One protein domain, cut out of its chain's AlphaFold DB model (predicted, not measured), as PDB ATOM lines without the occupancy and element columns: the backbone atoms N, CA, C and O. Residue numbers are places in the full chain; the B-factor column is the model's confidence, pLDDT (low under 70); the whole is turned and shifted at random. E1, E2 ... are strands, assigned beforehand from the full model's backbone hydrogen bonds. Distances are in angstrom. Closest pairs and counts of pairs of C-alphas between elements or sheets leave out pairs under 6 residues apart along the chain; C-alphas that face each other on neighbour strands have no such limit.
ATOM      1  N   ALA A   3     -41.713   8.315  34.388       92.69
ATOM      2  CA  ALA A   3     -42.280   8.094  35.711       92.69
ATOM      3  C   ALA A   3     -41.283   8.532  36.782       92.69
ATOM      4  O   ALA A   3     -40.075   8.420  36.592       92.69
ATOM      5  N   GLY A   4     -41.786   9.006  37.917       90.50
ATOM      6  CA  GLY A   4     -40.942   9.342  39.050       90.50
ATOM      7  C   GLY A   4     -41.709   9.418  40.359       90.50
ATOM      8  O   GLY A   4     -42.920   9.203  40.389       90.50
ATOM      9  N   GLY A   5     -40.993   9.703  41.443       90.12
ATOM     10  CA  GLY A   5     -41.547   9.761  42.799       90.12
ATOM     11  C   GLY A   5     -40.927   8.727  43.738       90.12
ATOM     12  O   GLY A   5     -39.798   8.285  43.546       90.12
ATOM     13  N   ALA A   6     -41.641   8.348  44.797       90.69
ATOM     14  CA  ALA A   6     -41.095   7.414  45.783       90.69
ATOM     15  C   ALA A   6     -40.993   5.980  45.232       90.69
ATOM     16  O   ALA A   6     -39.973   5.318  45.404       90.69
ATOM     17  N   HIS A   7     -42.028   5.501  44.539       94.44
ATOM     18  CA  HIS A   7     -42.106   4.102  44.138       94.44
ATOM     19  C   HIS A   7     -42.779   3.929  42.778       94.44
ATOM     20  O   HIS A   7     -43.864   4.461  42.546       94.44
ATOM     21  N   PHE A   8     -42.150   3.146  41.909       96.12
ATOM     22  CA  PHE A   8     -42.768   2.573  40.721       96.12
ATOM     23  C   PHE A   8     -42.768   1.054  40.880       96.12
ATOM     24  O   PHE A   8     -41.703   0.472  41.068       96.12
ATOM     25  N   ALA A   9     -43.932   0.416  40.787       96.38
ATOM     26  CA  ALA A   9     -44.068  -1.033  40.886       96.38
ATOM     27  C   ALA A   9     -44.713  -1.601  39.623       96.38
ATOM     28  O   ALA A   9     -45.791  -1.165  39.221       96.38
ATOM     29  N   ASN A  10     -44.074  -2.604  39.036       96.56
ATOM     30  CA  ASN A  10     -44.612  -3.432  37.975       96.56
ATOM     31  C   ASN A  10     -44.552  -4.907  38.391       96.56
ATOM     32  O   ASN A  10     -43.479  -5.450  38.630       96.56
ATOM     33  N   SER A  11     -45.712  -5.553  38.440       95.62
ATOM     34  CA  SER A  11     -45.864  -6.999  38.662       95.62
ATOM     35  C   SER A  11     -46.552  -7.700  37.486       95.62
ATOM     36  O   SER A  11     -46.960  -8.853  37.589       95.62
ATOM     37  N   SER A  12     -46.723  -6.991  36.368       96.81
ATOM     38  CA  SER A  12     -47.285  -7.508  35.125       96.81
ATOM     39  C   SER A  12     -46.393  -7.055  33.970       96.81
ATOM     40  O   SER A  12     -45.171  -7.080  34.104       96.81
ATOM     41  N   THR A  13     -46.959  -6.663  32.831       97.94
ATOM     42  CA  THR A  13     -46.173  -6.263  31.667       97.94
ATOM     43  C   THR A  13     -46.298  -4.779  31.347       97.94
ATOM     44  O   THR A  13     -47.400  -4.245  31.252       97.94
ATOM     45  N   VAL A  14     -45.159  -4.133  31.105       98.12
ATOM     46  CA  VAL A  14     -45.059  -2.779  30.559       98.12
ATOM     47  C   VAL A  14     -44.339  -2.854  29.217       98.12
ATOM     48  O   VAL A  14     -43.219  -3.350  29.150       98.12
ATOM     49  N   TYR A  15     -44.971  -2.333  28.164       98.06
ATOM     50  CA  TYR A  15     -44.378  -2.186  26.834       98.06
ATOM     51  C   TYR A  15     -44.325  -0.713  26.456       98.06
ATOM     52  O   TYR A  15     -45.351  -0.031  26.416       98.06
ATOM     53  N   VAL A  16     -43.130  -0.214  26.164       98.25
ATOM     54  CA  VAL A  16     -42.907   1.174  25.753       98.25
ATOM     55  C   VAL A  16     -41.873   1.227  24.631       98.25
ATOM     56  O   VAL A  16     -41.150   0.273  24.380       98.25
ATOM     57  N   ARG A  17     -41.774   2.349  23.918       98.12
ATOM     58  CA  ARG A  17     -40.628   2.576  23.017       98.12
ATOM     59  C   ARG A  17     -39.432   3.105  23.793       98.12
ATOM     60  O   ARG A  17     -38.323   2.605  23.666       98.12
ATOM     61  N   GLN A  18     -39.699   4.104  24.627       98.50
ATOM     62  CA  GLN A  18     -38.709   4.762  25.462       98.50
ATOM     63  C   GLN A  18     -39.213   4.901  26.898       98.50
ATOM     64  O   GLN A  18     -40.407   5.146  27.112       98.50
ATOM     65  N   ALA A  19     -38.305   4.817  27.865       98.00
ATOM     66  CA  ALA A  19     -38.566   5.028  29.280       98.00
ATOM     67  C   ALA A  19     -37.510   5.930  29.928       98.00
ATOM     68  O   ALA A  19     -36.314   5.779  29.680       98.00
ATOM     69  N   ASP A  20     -37.963   6.834  30.789       98.38
ATOM     70  CA  ASP A  20     -37.132   7.529  31.771       98.38
ATOM     71  C   ASP A  20     -37.815   7.405  33.140       98.38
ATOM     72  O   ASP A  20     -38.900   7.950  33.358       98.38
ATOM     73  N   ILE A  21     -37.236   6.592  34.020       98.06
ATOM     74  CA  ILE A  21     -37.787   6.250  35.329       98.06
ATOM     75  C   ILE A  21     -36.869   6.835  36.398       98.06
ATOM     76  O   ILE A  21     -35.761   6.344  36.597       98.06
ATOM     77  N   ALA A  22     -37.340   7.872  37.085       97.75
ATOM     78  CA  ALA A  22     -36.616   8.578  38.136       97.75
ATOM     79  C   ALA A  22     -37.364   8.472  39.475       97.75
ATOM     80  O   ALA A  22     -38.109   9.375  39.865       97.75
ATOM     81  N   ALA A  23     -37.207   7.345  40.169       96.12
ATOM     82  CA  ALA A  23     -37.898   7.040  41.422       96.12
ATOM     83  C   ALA A  23     -36.922   6.674  42.552       96.12
ATOM     84  O   ALA A  23     -35.773   6.339  42.303       96.12
ATOM     85  N   GLN A  24     -37.343   6.668  43.821       97.56
ATOM     86  CA  GLN A  24     -36.477   6.075  44.855       97.56
ATOM     87  C   GLN A  24     -36.326   4.570  44.614       97.56
ATOM     88  O   GLN A  24     -35.206   4.061  44.589       97.56
ATOM     89  N   THR A  25     -37.438   3.878  44.368       98.38
ATOM     90  CA  THR A  25     -37.436   2.451  44.035       98.38
ATOM     91  C   THR A  25     -38.250   2.193  42.776       98.38
ATOM     92  O   THR A  25     -39.450   2.475  42.749       98.38
ATOM     93  N   PHE A  26     -37.621   1.583  41.776       98.50
ATOM     94  CA  PHE A  26     -38.303   0.878  40.695       98.50
ATOM     95  C   PHE A  26     -38.309  -0.614  41.028       98.50
ATOM     96  O   PHE A  26     -37.242  -1.203  41.162       98.50
ATOM     97  N   ALA A  27     -39.487  -1.215  41.174       98.50
ATOM     98  CA  ALA A  27     -39.666  -2.635  41.438       98.50
ATOM     99  C   ALA A  27     -40.362  -3.307  40.253       98.50
ATOM    100  O   ALA A  27     -41.475  -2.939  39.894       98.50
ATOM    101  N   ASN A  28     -39.718  -4.315  39.680       98.31
ATOM    102  CA  ASN A  28     -40.204  -5.139  38.577       98.31
ATOM    103  C   ASN A  28     -40.249  -6.624  38.978       98.31
ATOM    104  O   ASN A  28     -39.906  -7.510  38.203       98.31
ATOM    105  N   ARG A  29     -40.620  -6.917  40.228       96.31
ATOM    106  CA  ARG A  29     -40.628  -8.288  40.758       96.31
ATOM    107  C   ARG A  29     -41.723  -9.115  40.092       96.31
ATOM    108  O   ARG A  29     -42.895  -8.749  40.170       96.31
ATOM    109  N   ASN A  30     -41.348 -10.239  39.479       93.25
ATOM    110  CA  ASN A  30     -42.237 -11.096  38.675       93.25
ATOM    111  C   ASN A  30     -42.920 -10.369  37.496       93.25
ATOM    112  O   ASN A  30     -43.845 -10.905  36.889       93.25
ATOM    113  N   GLY A  31     -42.496  -9.139  37.196       97.94
ATOM    114  CA  GLY A  31     -42.992  -8.340  36.090       97.94
ATOM    115  C   GLY A  31     -42.061  -8.424  34.886       97.94
ATOM    116  O   GLY A  31     -40.903  -8.832  34.983       97.94
ATOM    117  N   ARG A  32     -42.564  -7.985  33.738       98.69
ATOM    118  CA  ARG A  32     -41.804  -7.783  32.507       98.69
ATOM    119  C   ARG A  32     -41.869  -6.312  32.122       98.69
ATOM    120  O   ARG A  32     -42.952  -5.762  31.936       98.69
ATOM    121  N   PHE A  33     -40.718  -5.676  31.980       98.69
ATOM    122  CA  PHE A  33     -40.601  -4.324  31.455       98.69
ATOM    123  C   PHE A  33     -39.839  -4.386  30.138       98.69
ATOM    124  O   PHE A  33     -38.703  -4.856  30.104       98.69
ATOM    125  N   SER A  34     -40.458  -3.912  29.063       98.62
ATOM    126  CA  SER A  34     -39.870  -3.927  27.730       98.62
ATOM    127  C   SER A  34     -39.872  -2.542  27.095       98.62
ATOM    128  O   SER A  34     -40.866  -1.808  27.153       98.62
ATOM    129  N   ALA A  35     -38.734  -2.187  26.500       98.50
ATOM    130  CA  ALA A  35     -38.516  -0.926  25.807       98.50
ATOM    131  C   ALA A  35     -37.782  -1.141  24.477       98.50
ATOM    132  O   ALA A  35     -36.639  -1.588  24.466       98.50
ATOM    133  N   ALA A  36     -38.407  -0.762  23.363       98.06
ATOM    134  CA  ALA A  36     -37.852  -1.027  22.028       98.06
ATOM    135  C   ALA A  36     -36.597  -0.189  21.675       98.06
ATOM    136  O   ALA A  36     -35.763  -0.587  20.862       98.06
ATOM    137  N   GLU A  37     -36.446   1.004  22.253       98.06
ATOM    138  CA  GLU A  37     -35.364   1.935  21.897       98.06
ATOM    139  C   GLU A  37     -34.457   2.261  23.079       98.06
ATOM    140  O   GLU A  37     -33.237   2.151  22.987       98.06
ATOM    141  N   ARG A  38     -35.030   2.705  24.198       98.00
ATOM    142  CA  ARG A  38     -34.226   3.188  25.324       98.00
ATOM    143  C   ARG A  38     -34.976   3.062  26.632       98.00
ATOM    144  O   ARG A  38     -36.095   3.553  26.728       98.00
ATOM    145  N   ALA A  39     -34.349   2.532  27.669       98.62
ATOM    146  CA  ALA A  39     -34.833   2.712  29.032       98.62
ATOM    147  C   ALA A  39     -33.715   3.229  29.925       98.62
ATOM    148  O   ALA A  39     -32.604   2.703  29.898       98.62
ATOM    149  N   VAL A  40     -34.033   4.252  30.713       98.75
ATOM    150  CA  VAL A  40     -33.134   4.793  31.729       98.75
ATOM    151  C   VAL A  40     -33.786   4.715  33.087       98.75
ATOM    152  O   VAL A  40     -34.905   5.193  33.273       98.75
ATOM    153  N   PHE A  41     -33.060   4.130  34.028       98.69
ATOM    154  CA  PHE A  41     -33.460   3.975  35.415       98.69
ATOM    155  C   PHE A  41     -32.526   4.815  36.282       98.69
ATOM    156  O   PHE A  41     -31.373   4.442  36.474       98.69
ATOM    157  N   ARG A  42     -33.011   5.952  36.786       98.50
ATOM    158  CA  ARG A  42     -32.290   6.829  37.719       98.50
ATOM    159  C   ARG A  42     -32.884   6.684  39.110       98.50
ATOM    160  O   ARG A  42     -33.714   7.500  39.512       98.50
ATOM    161  N   ASN A  43     -32.509   5.619  39.814       98.25
ATOM    162  CA  ASN A  43     -33.157   5.264  41.075       98.25
ATOM    163  C   ASN A  43     -32.187   5.156  42.252       98.25
ATOM    164  O   ASN A  43     -30.975   5.098  42.089       98.25
ATOM    165  N   ARG A  44     -32.700   5.062  43.481       98.19
ATOM    166  CA  ARG A  44     -31.871   4.536  44.578       98.19
ATOM    167  C   ARG A  44     -31.726   3.021  44.427       98.19
ATOM    168  O   ARG A  44     -30.622   2.500  44.527       98.19
ATOM    169  N   LEU A  45     -32.836   2.339  44.161       98.75
ATOM    170  CA  LEU A  45     -32.894   0.900  43.933       98.75
ATOM    171  C   LEU A  45     -33.640   0.604  42.628       98.75
ATOM    172  O   LEU A  45     -34.803   0.984  42.469       98.75
ATOM    173  N   THR A  46     -32.977  -0.109  41.723       98.81
ATOM    174  CA  THR A  46     -33.618  -0.815  40.610       98.81
ATOM    175  C   THR A  46     -33.709  -2.286  40.998       98.81
ATOM    176  O   THR A  46     -32.695  -2.966  41.097       98.81
ATOM    177  N   ASP A  47     -34.916  -2.763  41.260       98.81
ATOM    178  CA  ASP A  47     -35.197  -4.108  41.752       98.81
ATOM    179  C   ASP A  47     -35.903  -4.917  40.667       98.81
ATOM    180  O   ASP A  47     -37.085  -4.723  40.384       98.81
ATOM    181  N   ASN A  48     -35.150  -5.812  40.045       98.75
ATOM    182  CA  ASN A  48     -35.590  -6.774  39.046       98.75
ATOM    183  C   ASN A  48     -35.500  -8.217  39.576       98.75
ATOM    184  O   ASN A  48     -35.366  -9.164  38.802       98.75
ATOM    185  N   CYS A  49     -35.563  -8.413  40.896       97.56
ATOM    186  CA  CYS A  49     -35.484  -9.743  41.491       97.56
ATOM    187  C   CYS A  49     -36.652 -10.621  40.998       97.56
ATOM    188  O   CYS A  49     -37.822 -10.284  41.209       97.56
ATOM    189  N   GLY A  50     -36.345 -11.739  40.331       96.75
ATOM    190  CA  GLY A  50     -37.347 -12.614  39.695       96.75
ATOM    191  C   GLY A  50     -38.125 -11.977  38.531       96.75
ATOM    192  O   GLY A  50     -39.136 -12.525  38.098       96.75
ATOM    193  N   GLY A  51     -37.714 -10.795  38.069       98.56
ATOM    194  CA  GLY A  51     -38.353 -10.044  36.990       98.56
ATOM    195  C   GLY A  51     -37.646 -10.185  35.646       98.56
ATOM    196  O   GLY A  51     -36.640 -10.881  35.508       98.56
ATOM    197  N   THR A  52     -38.160  -9.475  34.645       98.88
ATOM    198  CA  THR A  52     -37.563  -9.373  33.309       98.88
ATOM    199  C   THR A  52     -37.467  -7.918  32.855       98.88
ATOM    200  O   THR A  52     -38.492  -7.240  32.751       98.88
ATOM    201  N   LEU A  53     -36.260  -7.458  32.520       98.81
ATOM    202  CA  LEU A  53     -36.005  -6.229  31.764       98.81
ATOM    203  C   LEU A  53     -35.533  -6.609  30.359       98.81
ATOM    204  O   LEU A  53     -34.489  -7.236  30.217       98.81
ATOM    205  N   GLU A  54     -36.278  -6.230  29.324       98.69
ATOM    206  CA  GLU A  54     -35.949  -6.553  27.929       98.69
ATOM    207  C   GLU A  54     -35.920  -5.286  27.076       98.69
ATOM    208  O   GLU A  54     -36.961  -4.725  26.724       98.69
ATOM    209  N   LEU A  55     -34.717  -4.797  26.791       98.12
ATOM    210  CA  LEU A  55     -34.494  -3.540  26.089       98.12
ATOM    211  C   LEU A  55     -33.838  -3.796  24.745       98.12
ATOM    212  O   LEU A  55     -32.624  -3.938  24.651       98.12
ATOM    213  N   ASP A  56     -34.637  -3.770  23.683       96.38
ATOM    214  CA  ASP A  56     -34.187  -4.174  22.352       96.38
ATOM    215  C   ASP A  56     -32.984  -3.373  21.853       96.38
ATOM    216  O   ASP A  56     -32.287  -3.852  20.972       96.38
ATOM    217  N   SER A  57     -32.728  -2.164  22.365       98.12
ATOM    218  CA  SER A  57     -31.594  -1.340  21.931       98.12
ATOM    219  C   SER A  57     -30.704  -0.864  23.085       98.12
ATOM    220  O   SER A  57     -29.569  -1.323  23.184       98.12
ATOM    221  N   SER A  58     -31.161   0.049  23.948       98.44
ATOM    222  CA  SER A  58     -30.307   0.642  24.990       98.44
ATOM    223  C   SER A  58     -30.920   0.568  26.390       98.44
ATOM    224  O   SER A  58     -32.062   0.981  26.612       98.44
ATOM    225  N   LEU A  59     -30.113   0.092  27.337       98.81
ATOM    226  CA  LEU A  59     -30.364   0.108  28.772       98.81
ATOM    227  C   LEU A  59     -29.340   1.003  29.473       98.81
ATOM    228  O   LEU A  59     -28.137   0.776  29.351       98.81
ATOM    229  N   GLU A  60     -29.821   1.952  30.269       98.94
ATOM    230  CA  GLU A  60     -29.014   2.679  31.246       98.94
ATOM    231  C   GLU A  60     -29.597   2.466  32.650       98.94
ATOM    232  O   GLU A  60     -30.755   2.794  32.915       98.94
ATOM    233  N   ILE A  61     -28.795   1.930  33.566       98.88
ATOM    234  CA  ILE A  61     -29.117   1.895  34.996       98.88
ATOM    235  C   ILE A  61     -28.142   2.828  35.693       98.88
ATOM    236  O   ILE A  61     -26.967   2.513  35.800       98.88
ATOM    237  N   ALA A  62     -28.627   3.959  36.182       98.75
ATOM    238  CA  ALA A  62     -27.881   4.886  37.017       98.75
ATOM    239  C   ALA A  62     -28.506   4.866  38.416       98.75
ATOM    240  O   ALA A  62     -29.306   5.737  38.766       98.75
ATOM    241  N   SER A  63     -28.176   3.833  39.193       98.62
ATOM    242  CA  SER A  63     -28.793   3.583  40.496       98.62
ATOM    243  C   SER A  63     -27.760   3.343  41.585       98.62
ATOM    244  O   SER A  63     -26.656   2.901  41.308       98.62
ATOM    245  N   ALA A  64     -28.106   3.575  42.854       98.50
ATOM    246  CA  ALA A  64     -27.198   3.169  43.932       98.50
ATOM    247  C   ALA A  64     -27.063   1.635  43.985       98.50
ATOM    248  O   ALA A  64     -25.958   1.113  44.120       98.50
ATOM    249  N   GLN A  65     -28.184   0.923  43.835       98.88
ATOM    250  CA  GLN A  65     -28.238  -0.538  43.802       98.88
ATOM    251  C   GLN A  65     -29.062  -1.046  42.617       98.88
ATOM    252  O   GLN A  65     -30.128  -0.502  42.302       98.88
ATOM    253  N   PHE A  66     -28.582  -2.125  42.010       98.94
ATOM    254  CA  PHE A  66     -29.295  -2.919  41.020       98.94
ATOM    255  C   PHE A  66     -29.389  -4.369  41.502       98.94
ATOM    256  O   PHE A  66     -28.382  -5.066  41.602       98.94
ATOM    257  N   ASP A  67     -30.601  -4.814  41.817       98.88
ATOM    258  CA  ASP A  67     -30.881  -6.183  42.247       98.88
ATOM    259  C   ASP A  67     -31.528  -6.958  41.097       98.88
ATOM    260  O   ASP A  67     -32.692  -6.748  40.771       98.88
ATOM    261  N   ASN A  68     -30.763  -7.842  40.471       98.81
ATOM    262  CA  ASN A  68     -31.180  -8.739  39.397       98.81
ATOM    263  C   ASN A  68     -31.156 -10.211  39.844       98.81
ATOM    264  O   ASN A  68     -31.076 -11.113  39.009       98.81
ATOM    265  N   ARG A  69     -31.192 -10.491  41.155       98.75
ATOM    266  CA  ARG A  69     -31.132 -11.870  41.663       98.75
ATOM    267  C   ARG A  69     -32.296 -12.704  41.149       98.75
ATOM    268  O   ARG A  69     -33.454 -12.286  41.220       98.75
ATOM    269  N   SER A  70     -31.985 -13.877  40.602       98.25
ATOM    270  CA  SER A  70     -32.958 -14.744  39.910       98.25
ATOM    271  C   SER A  70     -33.781 -14.038  38.816       98.25
ATOM    272  O   SER A  70     -34.819 -14.549  38.402       98.25
ATOM    273  N   GLY A  71     -33.357 -12.851  38.380       98.62
ATOM    274  CA  GLY A  71     -34.003 -12.043  37.357       98.62
ATOM    275  C   GLY A  71     -33.333 -12.207  35.999       98.62
ATOM    276  O   GLY A  71     -32.301 -12.868  35.846       98.62
ATOM    277  N   GLN A  72     -33.938 -11.584  34.996       98.88
ATOM    278  CA  GLN A  72     -33.431 -11.546  33.632       98.88
ATOM    279  C   GLN A  72     -33.327 -10.103  33.163       98.88
ATOM    280  O   GLN A  72     -34.276  -9.330  33.294       98.88
ATOM    281  N   THR A  73     -32.176  -9.746  32.610       98.94
ATOM    282  CA  THR A  73     -31.936  -8.447  31.989       98.94
ATOM    283  C   THR A  73     -31.274  -8.671  30.640       98.94
ATOM    284  O   THR A  73     -30.221  -9.294  30.579       98.94
ATOM    285  N   ALA A  74     -31.880  -8.166  29.570       98.88
ATOM    286  CA  ALA A  74     -31.372  -8.285  28.211       98.88
ATOM    287  C   ALA A  74     -31.361  -6.919  27.514       98.88
ATOM    288  O   ALA A  74     -32.375  -6.215  27.546       98.88
ATOM    289  N   ALA A  75     -30.245  -6.540  26.880       98.75
ATOM    290  CA  ALA A  75     -30.183  -5.346  26.031       98.75
ATOM    291  C   ALA A  75     -29.045  -5.372  25.009       98.75
ATOM    292  O   ALA A  75     -27.971  -5.836  25.344       98.75
ATOM    293  N   ARG A  76     -29.173  -4.777  23.811       98.75
ATOM    294  CA  ARG A  76     -28.002  -4.681  22.903       98.75
ATOM    295  C   ARG A  76     -26.859  -3.889  23.543       98.75
ATOM    296  O   ARG A  76     -25.752  -4.389  23.695       98.75
ATOM    297  N   GLN A  77     -27.127  -2.664  23.985       98.81
ATOM    298  CA  GLN A  77     -26.163  -1.850  24.723       98.81
ATOM    299  C   GLN A  77     -26.636  -1.656  26.161       98.81
ATOM    300  O   GLN A  77     -27.633  -0.972  26.395       98.81
ATOM    301  N   ALA A  78     -25.879  -2.182  27.119       98.88
ATOM    302  CA  ALA A  78     -26.108  -1.962  28.540       98.88
ATOM    303  C   ALA A  78     -25.015  -1.064  29.134       98.88
ATOM    304  O   ALA A  78     -23.819  -1.313  28.962       98.88
ATOM    305  N   VAL A  79     -25.437  -0.018  29.839       98.94
ATOM    306  CA  VAL A  79     -24.585   0.812  30.695       98.94
ATOM    307  C   VAL A  79     -25.172   0.780  32.099       98.94
ATOM    308  O   VAL A  79     -26.296   1.221  32.321       98.94
ATOM    309  N   ILE A  80     -24.428   0.237  33.052       98.94
ATOM    310  CA  ILE A  80     -24.876   0.066  34.433       98.94
ATOM    311  C   ILE A  80     -23.886   0.785  35.334       98.94
ATOM    312  O   ILE A  80     -22.707   0.474  35.342       98.94
ATOM    313  N   THR A  81     -24.364   1.758  36.092       98.94
ATOM    314  CA  THR A  81     -23.643   2.441  37.163       98.94
ATOM    315  C   THR A  81     -24.388   2.154  38.461       98.94
ATOM    316  O   THR A  81     -25.342   2.864  38.775       98.94
ATOM    317  N   ALA A  82     -24.019   1.069  39.148       98.88
ATOM    318  CA  ALA A  82     -24.658   0.605  40.382       98.88
ATOM    319  C   ALA A  82     -23.820  -0.452  41.117       98.88
ATOM    320  O   ALA A  82     -23.082  -1.220  40.498       98.88
ATOM    321  N   GLU A  83     -24.004  -0.570  42.434       98.88
ATOM    322  CA  GLU A  83     -23.700  -1.830  43.118       98.88
ATOM    323  C   GLU A  83     -24.687  -2.901  42.647       98.88
ATOM    324  O   GLU A  83     -25.902  -2.716  42.750       98.88
ATOM    325  N   THR A  84     -24.172  -3.996  42.091       98.94
ATOM    326  CA  THR A  84     -24.990  -4.945  41.331       98.94
ATOM    327  C   THR A  84     -25.019  -6.315  41.998       98.94
ATOM    328  O   THR A  84     -23.976  -6.926  42.222       98.94
ATOM    329  N   ALA A  85     -26.223  -6.821  42.263       98.94
ATOM    330  CA  ALA A  85     -26.470  -8.188  42.704       98.94
ATOM    331  C   ALA A  85     -27.139  -8.975  41.573       98.94
ATOM    332  O   ALA A  85     -28.308  -8.770  41.268       98.94
ATOM    333  N   ASN A  86     -26.402  -9.887  40.953       98.88
ATOM    334  CA  ASN A  86     -26.835 -10.764  39.866       98.88
ATOM    335  C   ASN A  86     -26.812 -12.251  40.270       98.88
ATOM    336  O   ASN A  86     -26.827 -13.128  39.408       98.88
ATOM    337  N   ALA A  87     -26.770 -12.565  41.569       98.69
ATOM    338  CA  ALA A  87     -26.702 -13.948  42.031       98.69
ATOM    339  C   ALA A  87     -27.894 -14.785  41.528       98.69
ATOM    340  O   ALA A  87     -29.060 -14.411  41.702       98.69
ATOM    341  N   GLY A  88     -27.602 -15.900  40.853       98.38
ATOM    342  CA  GLY A  88     -28.600 -16.744  40.180       98.38
ATOM    343  C   GLY A  88     -29.414 -16.052  39.073       98.38
ATOM    344  O   GLY A  88     -30.392 -16.626  38.600       98.38
ATOM    345  N   GLY A  89     -29.073 -14.814  38.706       98.81
ATOM    346  CA  GLY A  89     -29.718 -14.024  37.660       98.81
ATOM    347  C   GLY A  89     -28.980 -14.101  36.325       98.81
ATOM    348  O   GLY A  89     -27.940 -14.751  36.195       98.81
ATOM    349  N   THR A  90     -29.532 -13.421  35.322       98.94
ATOM    350  CA  THR A  90     -28.943 -13.316  33.981       98.94
ATOM    351  C   THR A  90     -28.878 -11.866  33.516       98.94
ATOM    352  O   THR A  90     -29.853 -11.117  33.636       98.94
ATOM    353  N   LEU A  91     -27.723 -11.488  32.972       98.94
ATOM    354  CA  LEU A  91     -27.503 -10.243  32.250       98.94
ATOM    355  C   LEU A  91     -26.918 -10.592  30.880       98.94
ATOM    356  O   LEU A  91     -25.753 -10.978  30.775       98.94
ATOM    357  N   ASP A  92     -27.727 -10.441  29.842       98.94
ATOM    358  CA  ASP A  92     -27.341 -10.681  28.457       98.94
ATOM    359  C   ASP A  92     -27.254  -9.352  27.699       98.94
ATOM    360  O   ASP A  92     -28.170  -8.527  27.761       98.94
ATOM    361  N   ALA A  93     -26.158  -9.121  26.976       98.88
ATOM    362  CA  ALA A  93     -26.045  -7.943  26.125       98.88
ATOM    363  C   ALA A  93     -25.229  -8.161  24.849       98.88
ATOM    364  O   ALA A  93     -24.495  -9.133  24.748       98.88
ATOM    365  N   ASP A  94     -25.286  -7.241  23.883       98.81
ATOM    366  CA  ASP A  94     -24.230  -7.205  22.861       98.81
ATOM    367  C   ASP A  94     -22.980  -6.604  23.501       98.81
ATOM    368  O   ASP A  94     -21.941  -7.249  23.571       98.81
ATOM    369  N   ARG A  95     -23.094  -5.409  24.086       98.88
ATOM    370  CA  ARG A  95     -22.004  -4.738  24.802       98.88
ATOM    371  C   ARG A  95     -22.444  -4.317  26.197       98.88
ATOM    372  O   ARG A  95     -23.481  -3.669  26.360       98.88
ATOM    373  N   LEU A  96     -21.601  -4.600  27.187       98.94
ATOM    374  CA  LEU A  96     -21.812  -4.222  28.583       98.94
ATOM    375  C   LEU A  96     -20.699  -3.295  29.072       98.94
ATOM    376  O   LEU A  96     -19.527  -3.650  29.003       98.94
ATOM    377  N   ASN A  97     -21.086  -2.158  29.647       98.94
ATOM    378  CA  ASN A  97     -20.238  -1.362  30.530       98.94
ATOM    379  C   ASN A  97     -20.882  -1.336  31.918       98.94
ATOM    380  O   ASN A  97     -21.976  -0.791  32.073       98.94
ATOM    381  N   LEU A  98     -20.224  -1.917  32.918       98.94
ATOM    382  CA  LEU A  98     -20.689  -1.938  34.300       98.94
ATOM    383  C   LEU A  98     -19.666  -1.242  35.192       98.94
ATOM    384  O   LEU A  98     -18.508  -1.640  35.263       98.94
ATOM    385  N   THR A  99     -20.104  -0.215  35.899       98.94
ATOM    386  CA  THR A  99     -19.318   0.529  36.875       98.94
ATOM    387  C   THR A  99     -20.024   0.496  38.222       98.94
ATOM    388  O   THR A  99     -21.244   0.632  38.302       98.94
ATOM    389  N   GLY A 100     -19.284   0.328  39.309       98.81
ATOM    390  CA  GLY A 100     -19.895   0.289  40.632       98.81
ATOM    391  C   GLY A 100     -18.899   0.041  41.745       98.81
ATOM    392  O   GLY A 100     -17.691  -0.011  41.530       98.81
ATOM    393  N   ARG A 101     -19.419  -0.124  42.959       98.75
ATOM    394  CA  ARG A 101     -18.593  -0.539  44.091       98.75
ATOM    395  C   ARG A 101     -18.252  -2.021  43.977       98.75
ATOM    396  O   ARG A 101     -17.081  -2.383  43.917       98.75
ATOM    397  N   SER A 102     -19.281  -2.854  43.892       98.81
ATOM    398  CA  SER A 102     -19.156  -4.305  43.827       98.81
ATOM    399  C   SER A 102     -20.152  -4.931  42.856       98.81
ATOM    400  O   SER A 102     -21.210  -4.362  42.563       98.81
ATOM    401  N   LEU A 103     -19.795  -6.122  42.382       98.94
ATOM    402  CA  LEU A 103     -20.640  -6.995  41.579       98.94
ATOM    403  C   LEU A 103     -20.637  -8.399  42.189       98.94
ATOM    404  O   LEU A 103     -19.593  -9.042  42.279       98.94
ATOM    405  N   ASP A 104     -21.817  -8.864  42.580       98.94
ATOM    406  CA  ASP A 104     -22.069 -10.256  42.944       98.94
ATOM    407  C   ASP A 104     -22.714 -10.973  41.755       98.94
ATOM    408  O   ASP A 104     -23.875 -10.738  41.430       98.94
ATOM    409  N   ASN A 105     -21.956 -11.838  41.095       98.88
ATOM    410  CA  ASN A 105     -22.405 -12.740  40.040       98.88
ATOM    411  C   ASN A 105     -22.347 -14.211  40.498       98.88
ATOM    412  O   ASN A 105     -22.213 -15.121  39.678       98.88
ATOM    413  N   SER A 106     -22.421 -14.473  41.806       98.62
ATOM    414  CA  SER A 106     -22.321 -15.831  42.344       98.62
ATOM    415  C   SER A 106     -23.482 -16.716  41.871       98.62
ATOM    416  O   SER A 106     -24.660 -16.372  41.991       98.62
ATOM    417  N   GLY A 107     -23.164 -17.848  41.241       98.62
ATOM    418  CA  GLY A 107     -24.168 -18.706  40.590       98.62
ATOM    419  C   GLY A 107     -24.980 -18.031  39.470       98.62
ATOM    420  O   GLY A 107     -25.948 -18.619  38.991       98.62
ATOM    421  N   GLY A 108     -24.642 -16.795  39.093       98.81
ATOM    422  CA  GLY A 108     -25.306 -16.005  38.060       98.81
ATOM    423  C   GLY A 108     -24.590 -16.089  36.716       98.81
ATOM    424  O   GLY A 108     -23.539 -16.723  36.576       98.81
ATOM    425  N   MET A 109     -25.168 -15.443  35.707       98.94
ATOM    426  CA  MET A 109     -24.609 -15.383  34.359       98.94
ATOM    427  C   MET A 109     -24.585 -13.948  33.837       98.94
ATOM    428  O   MET A 109     -25.594 -13.241  33.870       98.94
ATOM    429  N   ILE A 110     -23.441 -13.554  33.288       98.94
ATOM    430  CA  ILE A 110     -23.263 -12.354  32.474       98.94
ATOM    431  C   ILE A 110     -22.695 -12.810  31.133       98.94
ATOM    432  O   ILE A 110     -21.635 -13.443  31.096       98.94
ATOM    433  N   ARG A 111     -23.395 -12.517  30.036       98.94
ATOM    434  CA  ARG A 111     -22.978 -12.918  28.687       98.94
ATOM    435  C   ARG A 111     -23.034 -11.738  27.735       98.94
ATOM    436  O   ARG A 111     -24.044 -11.040  27.681       98.94
ATOM    437  N   THR A 112     -21.966 -11.546  26.967       98.94
ATOM    438  CA  THR A 112     -21.927 -10.535  25.911       98.94
ATOM    439  C   THR A 112     -21.563 -11.102  24.544       98.94
ATOM    440  O   THR A 112     -20.649 -11.919  24.412       98.94
ATOM    441  N   ASP A 113     -22.255 -10.643  23.503       98.81
ATOM    442  CA  ASP A 113     -21.941 -10.995  22.111       98.81
ATOM    443  C   ASP A 113     -20.768 -10.181  21.537       98.81
ATOM    444  O   ASP A 113     -20.065 -10.612  20.622       98.81
ATOM    445  N   GLU A 114     -20.512  -9.020  22.119       98.75
ATOM    446  CA  GLU A 114     -19.351  -8.178  21.896       98.75
ATOM    447  C   GLU A 114     -18.555  -8.075  23.204       98.75
ATOM    448  O   GLU A 114     -18.275  -9.099  23.832       98.75
ATOM    449  N   ALA A 115     -18.118  -6.876  23.591       98.56
ATOM    450  CA  ALA A 115     -17.228  -6.674  24.727       98.56
ATOM    451  C   ALA A 115     -17.976  -6.469  26.056       98.56
ATOM    452  O   ALA A 115     -19.041  -5.842  26.101       98.56
ATOM    453  N   ALA A 116     -17.345  -6.917  27.141       98.88
ATOM    454  CA  ALA A 116     -17.736  -6.613  28.512       98.88
ATOM    455  C   ALA A 116     -16.633  -5.804  29.209       98.88
ATOM    456  O   ALA A 116     -15.478  -6.230  29.256       98.88
ATOM    457  N   VAL A 117     -16.993  -4.654  29.779       98.94
ATOM    458  CA  VAL A 117     -16.109  -3.815  30.596       98.94
ATOM    459  C   VAL A 117     -16.701  -3.691  31.992       98.94
ATOM    460  O   VAL A 117     -17.808  -3.176  32.151       98.94
ATOM    461  N   LEU A 118     -15.970  -4.154  33.004       98.94
ATOM    462  CA  LEU A 118     -16.359  -4.089  34.411       98.94
ATOM    463  C   LEU A 118     -15.344  -3.227  35.173       98.94
ATOM    464  O   LEU A 118     -14.164  -3.560  35.225       98.94
ATOM    465  N   SER A 119     -15.793  -2.131  35.775       98.88
ATOM    466  CA  SER A 119     -14.962  -1.213  36.563       98.88
ATOM    467  C   SER A 119     -15.522  -1.097  37.977       98.88
ATOM    468  O   SER A 119     -16.507  -0.401  38.226       98.88
ATOM    469  N   LEU A 120     -14.908  -1.817  38.907       98.81
ATOM    470  CA  LEU A 120     -15.384  -2.016  40.268       98.81
ATOM    471  C   LEU A 120     -14.354  -1.470  41.253       98.81
ATOM    472  O   LEU A 120     -13.163  -1.742  41.136       98.81
ATOM    473  N   SER A 121     -14.784  -0.679  42.232       98.38
ATOM    474  CA  SER A 121     -13.837  -0.097  43.192       98.38
ATOM    475  C   SER A 121     -13.464  -1.043  44.337       98.38
ATOM    476  O   SER A 121     -12.464  -0.804  45.006       98.38
ATOM    477  N   ASP A 122     -14.284  -2.062  44.606       98.12
ATOM    478  CA  ASP A 122     -14.175  -2.924  45.790       98.12
ATOM    479  C   ASP A 122     -14.001  -4.400  45.408       98.12
ATOM    480  O   ASP A 122     -12.921  -4.967  45.569       98.12
ATOM    481  N   GLY A 123     -15.025  -5.037  44.833       97.75
ATOM    482  CA  GLY A 123     -14.968  -6.482  44.625       97.75
ATOM    483  C   GLY A 123     -15.872  -7.036  43.536       97.75
ATOM    484  O   GLY A 123     -16.951  -6.513  43.255       97.75
ATOM    485  N   LEU A 124     -15.418  -8.149  42.969       98.75
ATOM    486  CA  LEU A 124     -16.136  -8.994  42.029       98.75
ATOM    487  C   LEU A 124     -16.192 -10.420  42.583       98.75
ATOM    488  O   LEU A 124     -15.159 -11.085  42.701       98.75
ATOM    489  N   ASP A 125     -17.396 -10.892  42.893       98.75
ATOM    490  CA  ASP A 125     -17.658 -12.293  43.223       98.75
ATOM    491  C   ASP A 125     -18.279 -12.991  42.010       98.75
ATOM    492  O   ASP A 125     -19.389 -12.676  41.596       98.75
ATOM    493  N   ASN A 126     -17.552 -13.933  41.423       98.62
ATOM    494  CA  ASN A 126     -18.002 -14.786  40.326       98.62
ATOM    495  C   ASN A 126     -17.960 -16.272  40.723       98.62
ATOM    496  O   ASN A 126     -17.790 -17.149  39.875       98.62
ATOM    497  N   ARG A 127     -18.060 -16.594  42.019       97.81
ATOM    498  CA  ARG A 127     -18.013 -17.989  42.478       97.81
ATOM    499  C   ARG A 127     -19.184 -18.792  41.930       97.81
ATOM    500  O   ARG A 127     -20.335 -18.369  42.019       97.81
ATOM    501  N   SER A 128     -18.886 -19.953  41.351       97.94
ATOM    502  CA  SER A 128     -19.860 -20.798  40.640       97.94
ATOM    503  C   SER A 128     -20.689 -20.058  39.573       97.94
ATOM    504  O   SER A 128     -21.729 -20.558  39.154       97.94
ATOM    505  N   GLY A 129     -20.256 -18.864  39.161       98.56
ATOM    506  CA  GLY A 129     -20.914 -18.019  38.174       98.56
ATOM    507  C   GLY A 129     -20.223 -18.078  36.817       98.56
ATOM    508  O   GLY A 129     -19.178 -18.714  36.641       98.56
ATOM    509  N   LEU A 130     -20.814 -17.387  35.848       98.88
ATOM    510  CA  LEU A 130     -20.283 -17.234  34.499       98.88
ATOM    511  C   LEU A 130     -20.202 -15.757  34.123       98.88
ATOM    512  O   LEU A 130     -21.210 -15.053  34.150       98.88
ATOM    513  N   ILE A 131     -19.027 -15.334  33.671       98.94
ATOM    514  CA  ILE A 131     -18.831 -14.110  32.895       98.94
ATOM    515  C   ILE A 131     -18.224 -14.535  31.560       98.94
ATOM    516  O   ILE A 131     -17.154 -15.146  31.520       98.94
ATOM    517  N   SER A 132     -18.915 -14.255  30.459       98.88
ATOM    518  CA  SER A 132     -18.465 -14.642  29.123       98.88
ATOM    519  C   SER A 132     -18.695 -13.529  28.117       98.88
ATOM    520  O   SER A 132     -19.780 -12.961  28.066       98.88
ATOM    521  N   ALA A 133     -17.697 -13.256  27.285       98.88
ATOM    522  CA  ALA A 133     -17.833 -12.395  26.121       98.88
ATOM    523  C   ALA A 133     -17.367 -13.149  24.877       98.88
ATOM    524  O   ALA A 133     -16.288 -13.743  24.892       98.88
ATOM    525  N   LYS A 134     -18.103 -13.086  23.761       98.81
ATOM    526  CA  LYS A 134     -17.594 -13.596  22.469       98.81
ATOM    527  C   LYS A 134     -16.412 -12.766  21.954       98.81
ATOM    528  O   LYS A 134     -15.646 -13.238  21.115       98.81
ATOM    529  N   GLN A 135     -16.265 -11.533  22.440       98.81
ATOM    530  CA  GLN A 135     -15.141 -10.657  22.141       98.81
ATOM    531  C   GLN A 135     -14.239 -10.460  23.371       98.81
ATOM    532  O   GLN A 135     -13.741 -11.444  23.910       98.81
ATOM    533  N   ASP A 136     -13.969  -9.212  23.761       98.81
ATOM    534  CA  ASP A 136     -13.018  -8.882  24.820       98.81
ATOM    535  C   ASP A 136     -13.719  -8.781  26.179       98.81
ATOM    536  O   ASP A 136     -14.848  -8.291  26.274       98.81
ATOM    537  N   VAL A 137     -13.012  -9.173  27.234       98.88
ATOM    538  CA  VAL A 137     -13.386  -8.888  28.623       98.88
ATOM    539  C   VAL A 137     -12.318  -7.986  29.229       98.88
ATOM    540  O   VAL A 137     -11.136  -8.326  29.227       98.88
ATOM    541  N   SER A 138     -12.727  -6.841  29.768       98.88
ATOM    542  CA  SER A 138     -11.865  -5.948  30.542       98.88
ATOM    543  C   SER A 138     -12.434  -5.771  31.940       98.88
ATOM    544  O   SER A 138     -13.592  -5.392  32.100       98.88
ATOM    545  N   ILE A 139     -11.636  -6.076  32.958       98.81
ATOM    546  CA  ILE A 139     -12.047  -6.004  34.357       98.81
ATOM    547  C   ILE A 139     -11.013  -5.204  35.125       98.81
ATOM    548  O   ILE A 139      -9.833  -5.538  35.112       98.81
ATOM    549  N   GLN A 140     -11.484  -4.191  35.838       98.69
ATOM    550  CA  GLN A 140     -10.761  -3.514  36.898       98.69
ATOM    551  C   GLN A 140     -11.545  -3.722  38.195       98.69
ATOM    552  O   GLN A 140     -12.730  -3.403  38.240       98.69
ATOM    553  N   THR A 141     -10.928  -4.286  39.230       98.19
ATOM    554  CA  THR A 141     -11.588  -4.527  40.526       98.19
ATOM    555  C   THR A 141     -10.608  -4.408  41.696       98.19
ATOM    556  O   THR A 141      -9.395  -4.421  41.499       98.19
ATOM    557  N   GLY A 142     -11.097  -4.278  42.930       95.94
ATOM    558  CA  GLY A 142     -10.246  -4.425  44.113       95.94
ATOM    559  C   GLY A 142      -9.888  -5.896  44.329       95.94
ATOM    560  O   GLY A 142      -8.732  -6.286  44.224       95.94
ATOM    561  N   THR A 143     -10.878  -6.752  44.554       95.25
ATOM    562  CA  THR A 143     -10.669  -8.207  44.635       95.25
ATOM    563  C   THR A 143     -11.514  -8.954  43.611       95.25
ATOM    564  O   THR A 143     -12.640  -8.559  43.312       95.25
ATOM    565  N   LEU A 144     -10.968 -10.044  43.068       97.12
ATOM    566  CA  LEU A 144     -11.702 -10.999  42.238       97.12
ATOM    567  C   LEU A 144     -11.713 -12.371  42.917       97.12
ATOM    568  O   LEU A 144     -10.658 -12.975  43.124       97.12
ATOM    569  N   GLN A 145     -12.914 -12.866  43.220       96.88
ATOM    570  CA  GLN A 145     -13.168 -14.237  43.658       96.88
ATOM    571  C   GLN A 145     -13.844 -15.015  42.525       96.88
ATOM    572  O   GLN A 145     -14.988 -14.743  42.183       96.88
ATOM    573  N   ASN A 146     -13.155 -15.994  41.946       96.44
ATOM    574  CA  ASN A 146     -13.654 -16.781  40.810       96.44
ATOM    575  C   ASN A 146     -13.695 -18.290  41.116       96.44
ATOM    576  O   ASN A 146     -13.412 -19.123  40.261       96.44
ATOM    577  N   GLY A 147     -13.994 -18.666  42.359       95.38
ATOM    578  CA  GLY A 147     -13.942 -20.067  42.780       95.38
ATOM    579  C   GLY A 147     -15.045 -20.941  42.211       95.38
ATOM    580  O   GLY A 147     -16.225 -20.620  42.350       95.38
ATOM    581  N   GLY A 148     -14.673 -22.018  41.512       94.62
ATOM    582  CA  GLY A 148     -15.604 -22.845  40.738       94.62
ATOM    583  C   GLY A 148     -16.372 -22.085  39.645       94.62
ATOM    584  O   GLY A 148     -17.328 -22.627  39.099       94.62
ATOM    585  N   GLY A 149     -16.007 -20.827  39.374       97.12
ATOM    586  CA  GLY A 149     -16.615 -19.971  38.362       97.12
ATOM    587  C   GLY A 149     -15.868 -20.024  37.034       97.12
ATOM    588  O   GLY A 149     -14.800 -20.633  36.914       97.12
ATOM    589  N   SER A 150     -16.430 -19.362  36.028       97.88
ATOM    590  CA  SER A 150     -15.830 -19.238  34.703       97.88
ATOM    591  C   SER A 150     -15.825 -17.790  34.237       97.88
ATOM    592  O   SER A 150     -16.849 -17.103  34.280       97.88
ATOM    593  N   LEU A 151     -14.660 -17.342  33.782       98.38
ATOM    594  CA  LEU A 151     -14.431 -16.030  33.200       98.38
ATOM    595  C   LEU A 151     -13.758 -16.234  31.841       98.38
ATOM    596  O   LEU A 151     -12.613 -16.675  31.764       98.38
ATOM    597  N   THR A 152     -14.487 -15.956  30.763       98.50
ATOM    598  CA  THR A 152     -14.066 -16.307  29.398       98.50
ATOM    599  C   THR A 152     -14.184 -15.123  28.445       98.50
ATOM    600  O   THR A 152     -15.218 -14.461  28.383       98.50
ATOM    601  N   ALA A 153     -13.132 -14.885  27.667       98.81
ATOM    602  CA  ALA A 153     -13.134 -13.959  26.541       98.81
ATOM    603  C   ALA A 153     -12.876 -14.736  25.246       98.81
ATOM    604  O   ALA A 153     -11.897 -15.473  25.142       98.81
ATOM    605  N   GLY A 154     -13.720 -14.570  24.230       98.69
ATOM    606  CA  GLY A 154     -13.491 -15.162  22.909       98.69
ATOM    607  C   GLY A 154     -12.302 -14.529  22.181       98.69
ATOM    608  O   GLY A 154     -11.689 -15.159  21.317       98.69
ATOM    609  N   ARG A 155     -11.947 -13.294  22.552       98.69
ATOM    610  CA  ARG A 155     -10.752 -12.579  22.101       98.69
ATOM    611  C   ARG A 155      -9.802 -12.374  23.282       98.69
ATOM    612  O   ARG A 155      -9.187 -13.354  23.699       98.69
ATOM    613  N   ASP A 156      -9.675 -11.156  23.803       98.75
ATOM    614  CA  ASP A 156      -8.678 -10.852  24.835       98.75
ATOM    615  C   ASP A 156      -9.305 -10.723  26.224       98.75
ATOM    616  O   ASP A 156     -10.394 -10.164  26.381       98.75
ATOM    617  N   LEU A 157      -8.583 -11.196  27.239       98.56
ATOM    618  CA  LEU A 157      -8.910 -10.968  28.644       98.56
ATOM    619  C   LEU A 157      -7.890 -10.010  29.261       98.56
ATOM    620  O   LEU A 157      -6.723 -10.362  29.412       98.56
ATOM    621  N   ASN A 158      -8.350  -8.832  29.675       98.56
ATOM    622  CA  ASN A 158      -7.563  -7.862  30.430       98.56
ATOM    623  C   ASN A 158      -8.114  -7.762  31.852       98.56
ATOM    624  O   ASN A 158      -9.237  -7.297  32.051       98.56
ATOM    625  N   LEU A 159      -7.330  -8.179  32.840       97.44
ATOM    626  CA  LEU A 159      -7.704  -8.150  34.249       97.44
ATOM    627  C   LEU A 159      -6.705  -7.310  35.041       97.44
ATOM    628  O   LEU A 159      -5.534  -7.663  35.145       97.44
ATOM    629  N   GLU A 160      -7.187  -6.239  35.655       97.25
ATOM    630  CA  GLU A 160      -6.487  -5.485  36.686       97.25
ATOM    631  C   GLU A 160      -7.218  -5.692  38.019       97.25
ATOM    632  O   GLU A 160      -8.402  -5.377  38.152       97.25
ATOM    633  N   SER A 161      -6.537  -6.250  39.017       95.19
ATOM    634  CA  SER A 161      -7.111  -6.459  40.350       95.19
ATOM    635  C   SER A 161      -6.103  -6.095  41.433       95.19
ATOM    636  O   SER A 161      -4.901  -6.167  41.195       95.19
ATOM    637  N   ALA A 162      -6.537  -5.726  42.639       92.19
ATOM    638  CA  ALA A 162      -5.612  -5.748  43.771       92.19
ATOM    639  C   ALA A 162      -5.261  -7.206  44.096       92.19
ATOM    640  O   ALA A 162      -4.116  -7.604  43.901       92.19
ATOM    641  N   GLY A 163      -6.255  -8.029  44.434       91.62
ATOM    642  CA  GLY A 163      -6.084  -9.461  44.701       91.62
ATOM    643  C   GLY A 163      -6.867 -10.355  43.738       91.62
ATOM    644  O   GLY A 163      -7.977 -10.014  43.314       91.62
ATOM    645  N   LEU A 164      -6.317 -11.525  43.407       92.06
ATOM    646  CA  LEU A 164      -6.997 -12.540  42.595       92.06
ATOM    647  C   LEU A 164      -6.966 -13.896  43.296       92.06
ATOM    648  O   LEU A 164      -5.901 -14.486  43.500       92.06
ATOM    649  N   ARG A 165      -8.161 -14.415  43.593       91.94
ATOM    650  CA  ARG A 165      -8.374 -15.789  44.038       91.94
ATOM    651  C   ARG A 165      -9.201 -16.530  42.999       91.94
ATOM    652  O   ARG A 165     -10.393 -16.266  42.834       91.94
ATOM    653  N   THR A 166      -8.569 -17.476  42.318       84.81
ATOM    654  CA  THR A 166      -9.245 -18.310  41.328       84.81
ATOM    655  C   THR A 166      -8.942 -19.789  41.539       84.81
ATOM    656  O   THR A 166      -7.852 -20.296  41.288       84.81
ATOM    657  N   ASP A 167      -9.956 -20.489  42.012       85.12
ATOM    658  CA  ASP A 167     -10.121 -21.937  41.964       85.12
ATOM    659  C   ASP A 167     -11.170 -22.312  40.901       85.12
ATOM    660  O   ASP A 167     -11.915 -23.273  41.068       85.12
ATOM    661  N   GLY A 168     -11.260 -21.503  39.839       90.06
ATOM    662  CA  GLY A 168     -12.112 -21.686  38.663       90.06
ATOM    663  C   GLY A 168     -11.337 -21.461  37.360       90.06
ATOM    664  O   GLY A 168     -10.107 -21.495  37.335       90.06
ATOM    665  N   THR A 169     -12.053 -21.210  36.263       95.06
ATOM    666  CA  THR A 169     -11.456 -21.003  34.930       95.06
ATOM    667  C   THR A 169     -11.324 -19.521  34.598       95.06
ATOM    668  O   THR A 169     -12.306 -18.779  34.701       95.06
ATOM    669  N   LEU A 170     -10.138 -19.104  34.142       96.19
ATOM    670  CA  LEU A 170      -9.954 -17.883  33.351       96.19
ATOM    671  C   LEU A 170      -9.434 -18.301  31.976       96.19
ATOM    672  O   LEU A 170      -8.408 -18.978  31.891       96.19
ATOM    673  N   ALA A 171     -10.114 -17.889  30.909       97.44
ATOM    674  CA  ALA A 171      -9.694 -18.216  29.552       97.44
ATOM    675  C   ALA A 171      -9.836 -17.037  28.583       97.44
ATOM    676  O   ALA A 171     -10.789 -16.259  28.655       97.44
ATOM    677  N   ALA A 172      -8.898 -16.945  27.647       98.56
ATOM    678  CA  ALA A 172      -8.911 -16.017  26.528       98.56
ATOM    679  C   ALA A 172      -8.628 -16.771  25.224       98.56
ATOM    680  O   ALA A 172      -7.641 -17.502  25.123       98.56
ATOM    681  N   GLY A 173      -9.452 -16.559  24.199       98.38
ATOM    682  CA  GLY A 173      -9.243 -17.154  22.875       98.38
ATOM    683  C   GLY A 173      -7.989 -16.632  22.163       98.38
ATOM    684  O   GLY A 173      -7.479 -17.275  21.245       98.38
ATOM    685  N   ARG A 174      -7.472 -15.473  22.583       98.44
ATOM    686  CA  ARG A 174      -6.221 -14.886  22.093       98.44
ATOM    687  C   ARG A 174      -5.285 -14.584  23.260       98.44
ATOM    688  O   ARG A 174      -4.617 -15.493  23.743       98.44
ATOM    689  N   ASP A 175      -5.212 -13.329  23.686       98.38
ATOM    690  CA  ASP A 175      -4.238 -12.868  24.662       98.38
ATOM    691  C   ASP A 175      -4.895 -12.680  26.034       98.38
ATOM    692  O   ASP A 175      -6.022 -12.198  26.152       98.38
ATOM    693  N   MET A 176      -4.179 -13.068  27.087       98.00
ATOM    694  CA  MET A 176      -4.566 -12.824  28.471       98.00
ATOM    695  C   MET A 176      -3.510 -11.949  29.136       98.00
ATOM    696  O   MET A 176      -2.341 -12.328  29.207       98.00
ATOM    697  N   ALA A 177      -3.927 -10.803  29.662       96.94
ATOM    698  CA  ALA A 177      -3.107  -9.923  30.478       96.94
ATOM    699  C   ALA A 177      -3.721  -9.799  31.876       96.94
ATOM    700  O   ALA A 177      -4.860  -9.360  32.032       96.94
ATOM    701  N   VAL A 178      -2.958 -10.179  32.899       95.00
ATOM    702  CA  VAL A 178      -3.359 -10.100  34.307       95.00
ATOM    703  C   VAL A 178      -2.357  -9.226  35.052       95.00
ATOM    704  O   VAL A 178      -1.167  -9.529  35.082       95.00
ATOM    705  N   SER A 179      -2.833  -8.137  35.649       94.56
ATOM    706  CA  SER A 179      -2.043  -7.218  36.470       94.56
ATOM    707  C   SER A 179      -2.607  -7.183  37.887       94.56
ATOM    708  O   SER A 179      -3.787  -6.900  38.081       94.56
ATOM    709  N   LEU A 180      -1.771  -7.493  38.875       91.81
ATOM    710  CA  LEU A 180      -2.162  -7.631  40.279       91.81
ATOM    711  C   LEU A 180      -1.351  -6.684  41.163       91.81
ATOM    712  O   LEU A 180      -0.170  -6.468  40.893       91.81
ATOM    713  N   LYS A 181      -1.965  -6.124  42.211       88.69
ATOM    714  CA  LYS A 181      -1.269  -5.271  43.205       88.69
ATOM    715  C   LYS A 181      -0.887  -6.027  44.480       88.69
ATOM    716  O   LYS A 181      -0.038  -5.583  45.245       88.69
ATOM    717  N   GLU A 182      -1.523  -7.163  44.711       85.06
ATOM    718  CA  GLU A 182      -1.378  -7.991  45.899       85.06
ATOM    719  C   GLU A 182      -1.163  -9.456  45.494       85.06
ATOM    720  O   GLU A 182      -0.701  -9.767  44.390       85.06
ATOM    721  N   ASP A 183      -1.468 -10.364  46.419       76.62
ATOM    722  CA  ASP A 183      -1.263 -11.791  46.261       76.62
ATOM    723  C   ASP A 183      -2.111 -12.388  45.128       76.62
ATOM    724  O   ASP A 183      -3.281 -12.062  44.897       76.62
ATOM    725  N   PHE A 184      -1.490 -13.339  44.439       80.81
ATOM    726  CA  PHE A 184      -2.071 -14.115  43.359       80.81
ATOM    727  C   PHE A 184      -2.168 -15.574  43.789       80.81
ATOM    728  O   PHE A 184      -1.149 -16.213  44.053       80.81
ATOM    729  N   THR A 185      -3.381 -16.123  43.840       76.25
ATOM    730  CA  THR A 185      -3.578 -17.569  44.000       76.25
ATOM    731  C   THR A 185      -4.441 -18.096  42.864       76.25
ATOM    732  O   THR A 185      -5.632 -17.791  42.783       76.25
ATOM    733  N   ASN A 186      -3.839 -18.930  42.019       74.44
ATOM    734  CA  ASN A 186      -4.549 -19.749  41.049       74.44
ATOM    735  C   ASN A 186      -4.293 -21.227  41.345       74.44
ATOM    736  O   ASN A 186      -3.144 -21.665  41.355       74.44
ATOM    737  N   THR A 187      -5.360 -21.985  41.578       75.00
ATOM    738  CA  THR A 187      -5.290 -23.435  41.832       75.00
ATOM    739  C   THR A 187      -5.909 -24.262  40.705       75.00
ATOM    740  O   THR A 187      -5.966 -25.486  40.818       75.00
ATOM    741  N   GLN A 188      -6.361 -23.616  39.624       80.31
ATOM    742  CA  GLN A 188      -6.975 -24.254  38.459       80.31
ATOM    743  C   GLN A 188      -6.427 -23.679  37.132       80.31
ATOM    744  O   GLN A 188      -5.219 -23.474  37.001       80.31
ATOM    745  N   THR A 189      -7.281 -23.490  36.123       83.56
ATOM    746  CA  THR A 189      -6.892 -23.242  34.730       83.56
ATOM    747  C   THR A 189      -6.781 -21.752  34.423       83.56
ATOM    748  O   THR A 189      -7.750 -21.005  34.569       83.56
ATOM    749  N   LEU A 190      -5.617 -21.361  33.899       89.69
ATOM    750  CA  LEU A 190      -5.431 -20.139  33.121       89.69
ATOM    751  C   LEU A 190      -5.091 -20.538  31.686       89.69
ATOM    752  O   LEU A 190      -4.060 -21.169  31.457       89.69
ATOM    753  N   GLU A 191      -5.942 -20.175  30.733       94.12
ATOM    754  CA  GLU A 191      -5.750 -20.524  29.325       94.12
ATOM    755  C   GLU A 191      -5.728 -19.273  28.448       94.12
ATOM    756  O   GLU A 191      -6.693 -18.517  28.405       94.12
ATOM    757  N   ALA A 192      -4.640 -19.066  27.711       96.25
ATOM    758  CA  ALA A 192      -4.573 -18.069  26.653       96.25
ATOM    759  C   ALA A 192      -4.256 -18.771  25.332       96.25
ATOM    760  O   ALA A 192      -3.291 -19.531  25.256       96.25
ATOM    761  N   GLY A 193      -5.040 -18.503  24.287       96.44
ATOM    762  CA  GLY A 193      -4.823 -19.085  22.959       96.44
ATOM    763  C   GLY A 193      -3.537 -18.610  22.268       96.44
ATOM    764  O   GLY A 193      -3.096 -19.223  21.295       96.44
ATOM    765  N   ARG A 194      -2.938 -17.509  22.739       97.00
ATOM    766  CA  ARG A 194      -1.697 -16.923  22.214       97.00
ATOM    767  C   ARG A 194      -0.715 -16.583  23.331       97.00
ATOM    768  O   ARG A 194       0.166 -17.387  23.613       97.00
ATOM    769  N   ASN A 195      -0.838 -15.404  23.942       97.06
ATOM    770  CA  ASN A 195       0.087 -14.940  24.972       97.06
ATOM    771  C   ASN A 195      -0.611 -14.841  26.326       97.06
ATOM    772  O   ASN A 195      -1.697 -14.276  26.433       97.06
ATOM    773  N   LEU A 196       0.060 -15.324  27.368       95.06
ATOM    774  CA  LEU A 196      -0.296 -15.063  28.757       95.06
ATOM    775  C   LEU A 196       0.752 -14.130  29.361       95.06
ATOM    776  O   LEU A 196       1.927 -14.485  29.446       95.06
ATOM    777  N   THR A 197       0.321 -12.952  29.799       94.50
ATOM    778  CA  THR A 197       1.154 -11.968  30.492       94.50
ATOM    779  C   THR A 197       0.641 -11.781  31.915       94.50
ATOM    780  O   THR A 197      -0.529 -11.464  32.116       94.50
ATOM    781  N   LEU A 198       1.519 -11.959  32.904       91.06
ATOM    782  CA  LEU A 198       1.209 -11.779  34.322       91.06
ATOM    783  C   LEU A 198       2.176 -10.763  34.940       91.06
ATOM    784  O   LEU A 198       3.384 -10.998  34.986       91.06
ATOM    785  N   HIS A 199       1.637  -9.659  35.449       90.00
ATOM    786  CA  HIS A 199       2.368  -8.637  36.192       90.00
ATOM    787  C   HIS A 199       1.880  -8.602  37.643       90.00
ATOM    788  O   HIS A 199       0.685  -8.499  37.895       90.00
ATOM    789  N   ILE A 200       2.800  -8.671  38.609       85.62
ATOM    790  CA  ILE A 200       2.490  -8.529  40.040       85.62
ATOM    791  C   ILE A 200       3.281  -7.335  40.573       85.62
ATOM    792  O   ILE A 200       4.502  -7.398  40.738       85.62
ATOM    793  N   HIS A 201       2.584  -6.233  40.824       77.69
ATOM    794  CA  HIS A 201       3.131  -5.017  41.403       77.69
ATOM    795  C   HIS A 201       3.087  -5.130  42.923       77.69
ATOM    796  O   HIS A 201       2.112  -4.724  43.541       77.69
TER     797      HIS A 201
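Overview. This is residues 3 to 201 of the 204 residues of an uncharacterized protein of Neisseria chenwenguii (UniProt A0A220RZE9). The chain is wound in stacked turns, a solenoid of three-sided coils in which strands stack beside strands of the next turn and bend round the corners. The long axis runs along the stack, from E1 at one end to E18 at the other. The printed part has 199 residues with no named helix and 18 named strands, E1 to E18 in order, in one branched, twisted, parallel sheet; the class is all strand. The whole is compact, with a radius of gyration of the C-alphas of 16.8 A, and elongated, spanning 48 by 25 by 23 A.

Along the chain. Find C-alpha 3 at (-42.280, 8.094, 35.711), where E1, residues 3 to 9, begins. Read on through E2, 13 to 27, E3, 32 to 41, E4, 45 to 47, and E5, 52 to 67, the longest strand by residues, which is 11.6 A from first to last C-alpha and bends by 144 degrees at residue 61. Next come E6, 72 to 85, and E7, 90 to 104, which bend by 144 degrees at residue 80 and 143 degrees at residue 98. Then find E8, 109 to 112, E9, 116 to 125, at 15.8 A, E10, 130 to 133, E11, 137 to 145, at 16.0 A, E12, 150 to 153, and E13, 157 to 166, at 14.7 A. Last come E14, 169 to 172, E15, 176 to 180, E16, 184 to 186, E17, 190 to 192, and E18, 196 to 200, ending at C-alpha 200 at (2.490, -8.529, 40.040).

Arrangement. Start at the edge strand E1, parallel to E2, with N 22 and O 3 at 2.8 A. On the other side of E2 look for E3 beside residues 13 to 21 (N 19 and O 38, 2.8 A) and E4 beside residues 25 to 27 (N 47 and O 26, 2.8 A). E3 and E4 lie on one side of E5, and E6 on the other, with N 81 and O 61 at 2.7 A. E6 is parallel to E7 at 6 degrees, with N 99 and O 80 at 2.7 A. Beyond E7, on its other side, are E8 and E9. From E8 the parallel neighbours run to E10, E12, E14 and E17; the C-alphas 112 and 133 face each other at 4.5 A. From E9 they run to E11 and E13, and beside E13 lie E15 and E16. E15 is parallel to the edge strand E18, with N 180 and O 199 at 2.8 A. E1 and E18 are apart.

Size, cuts and confidence. The two C-alphas farthest apart, those of Gly 5 and Arg 194, are 52.2 A apart. The printed part has no cut, and its links between strands are tight. The mean pLDDT of the printed part is 96.5, that of E16 is 77, and no printed residue is under 70.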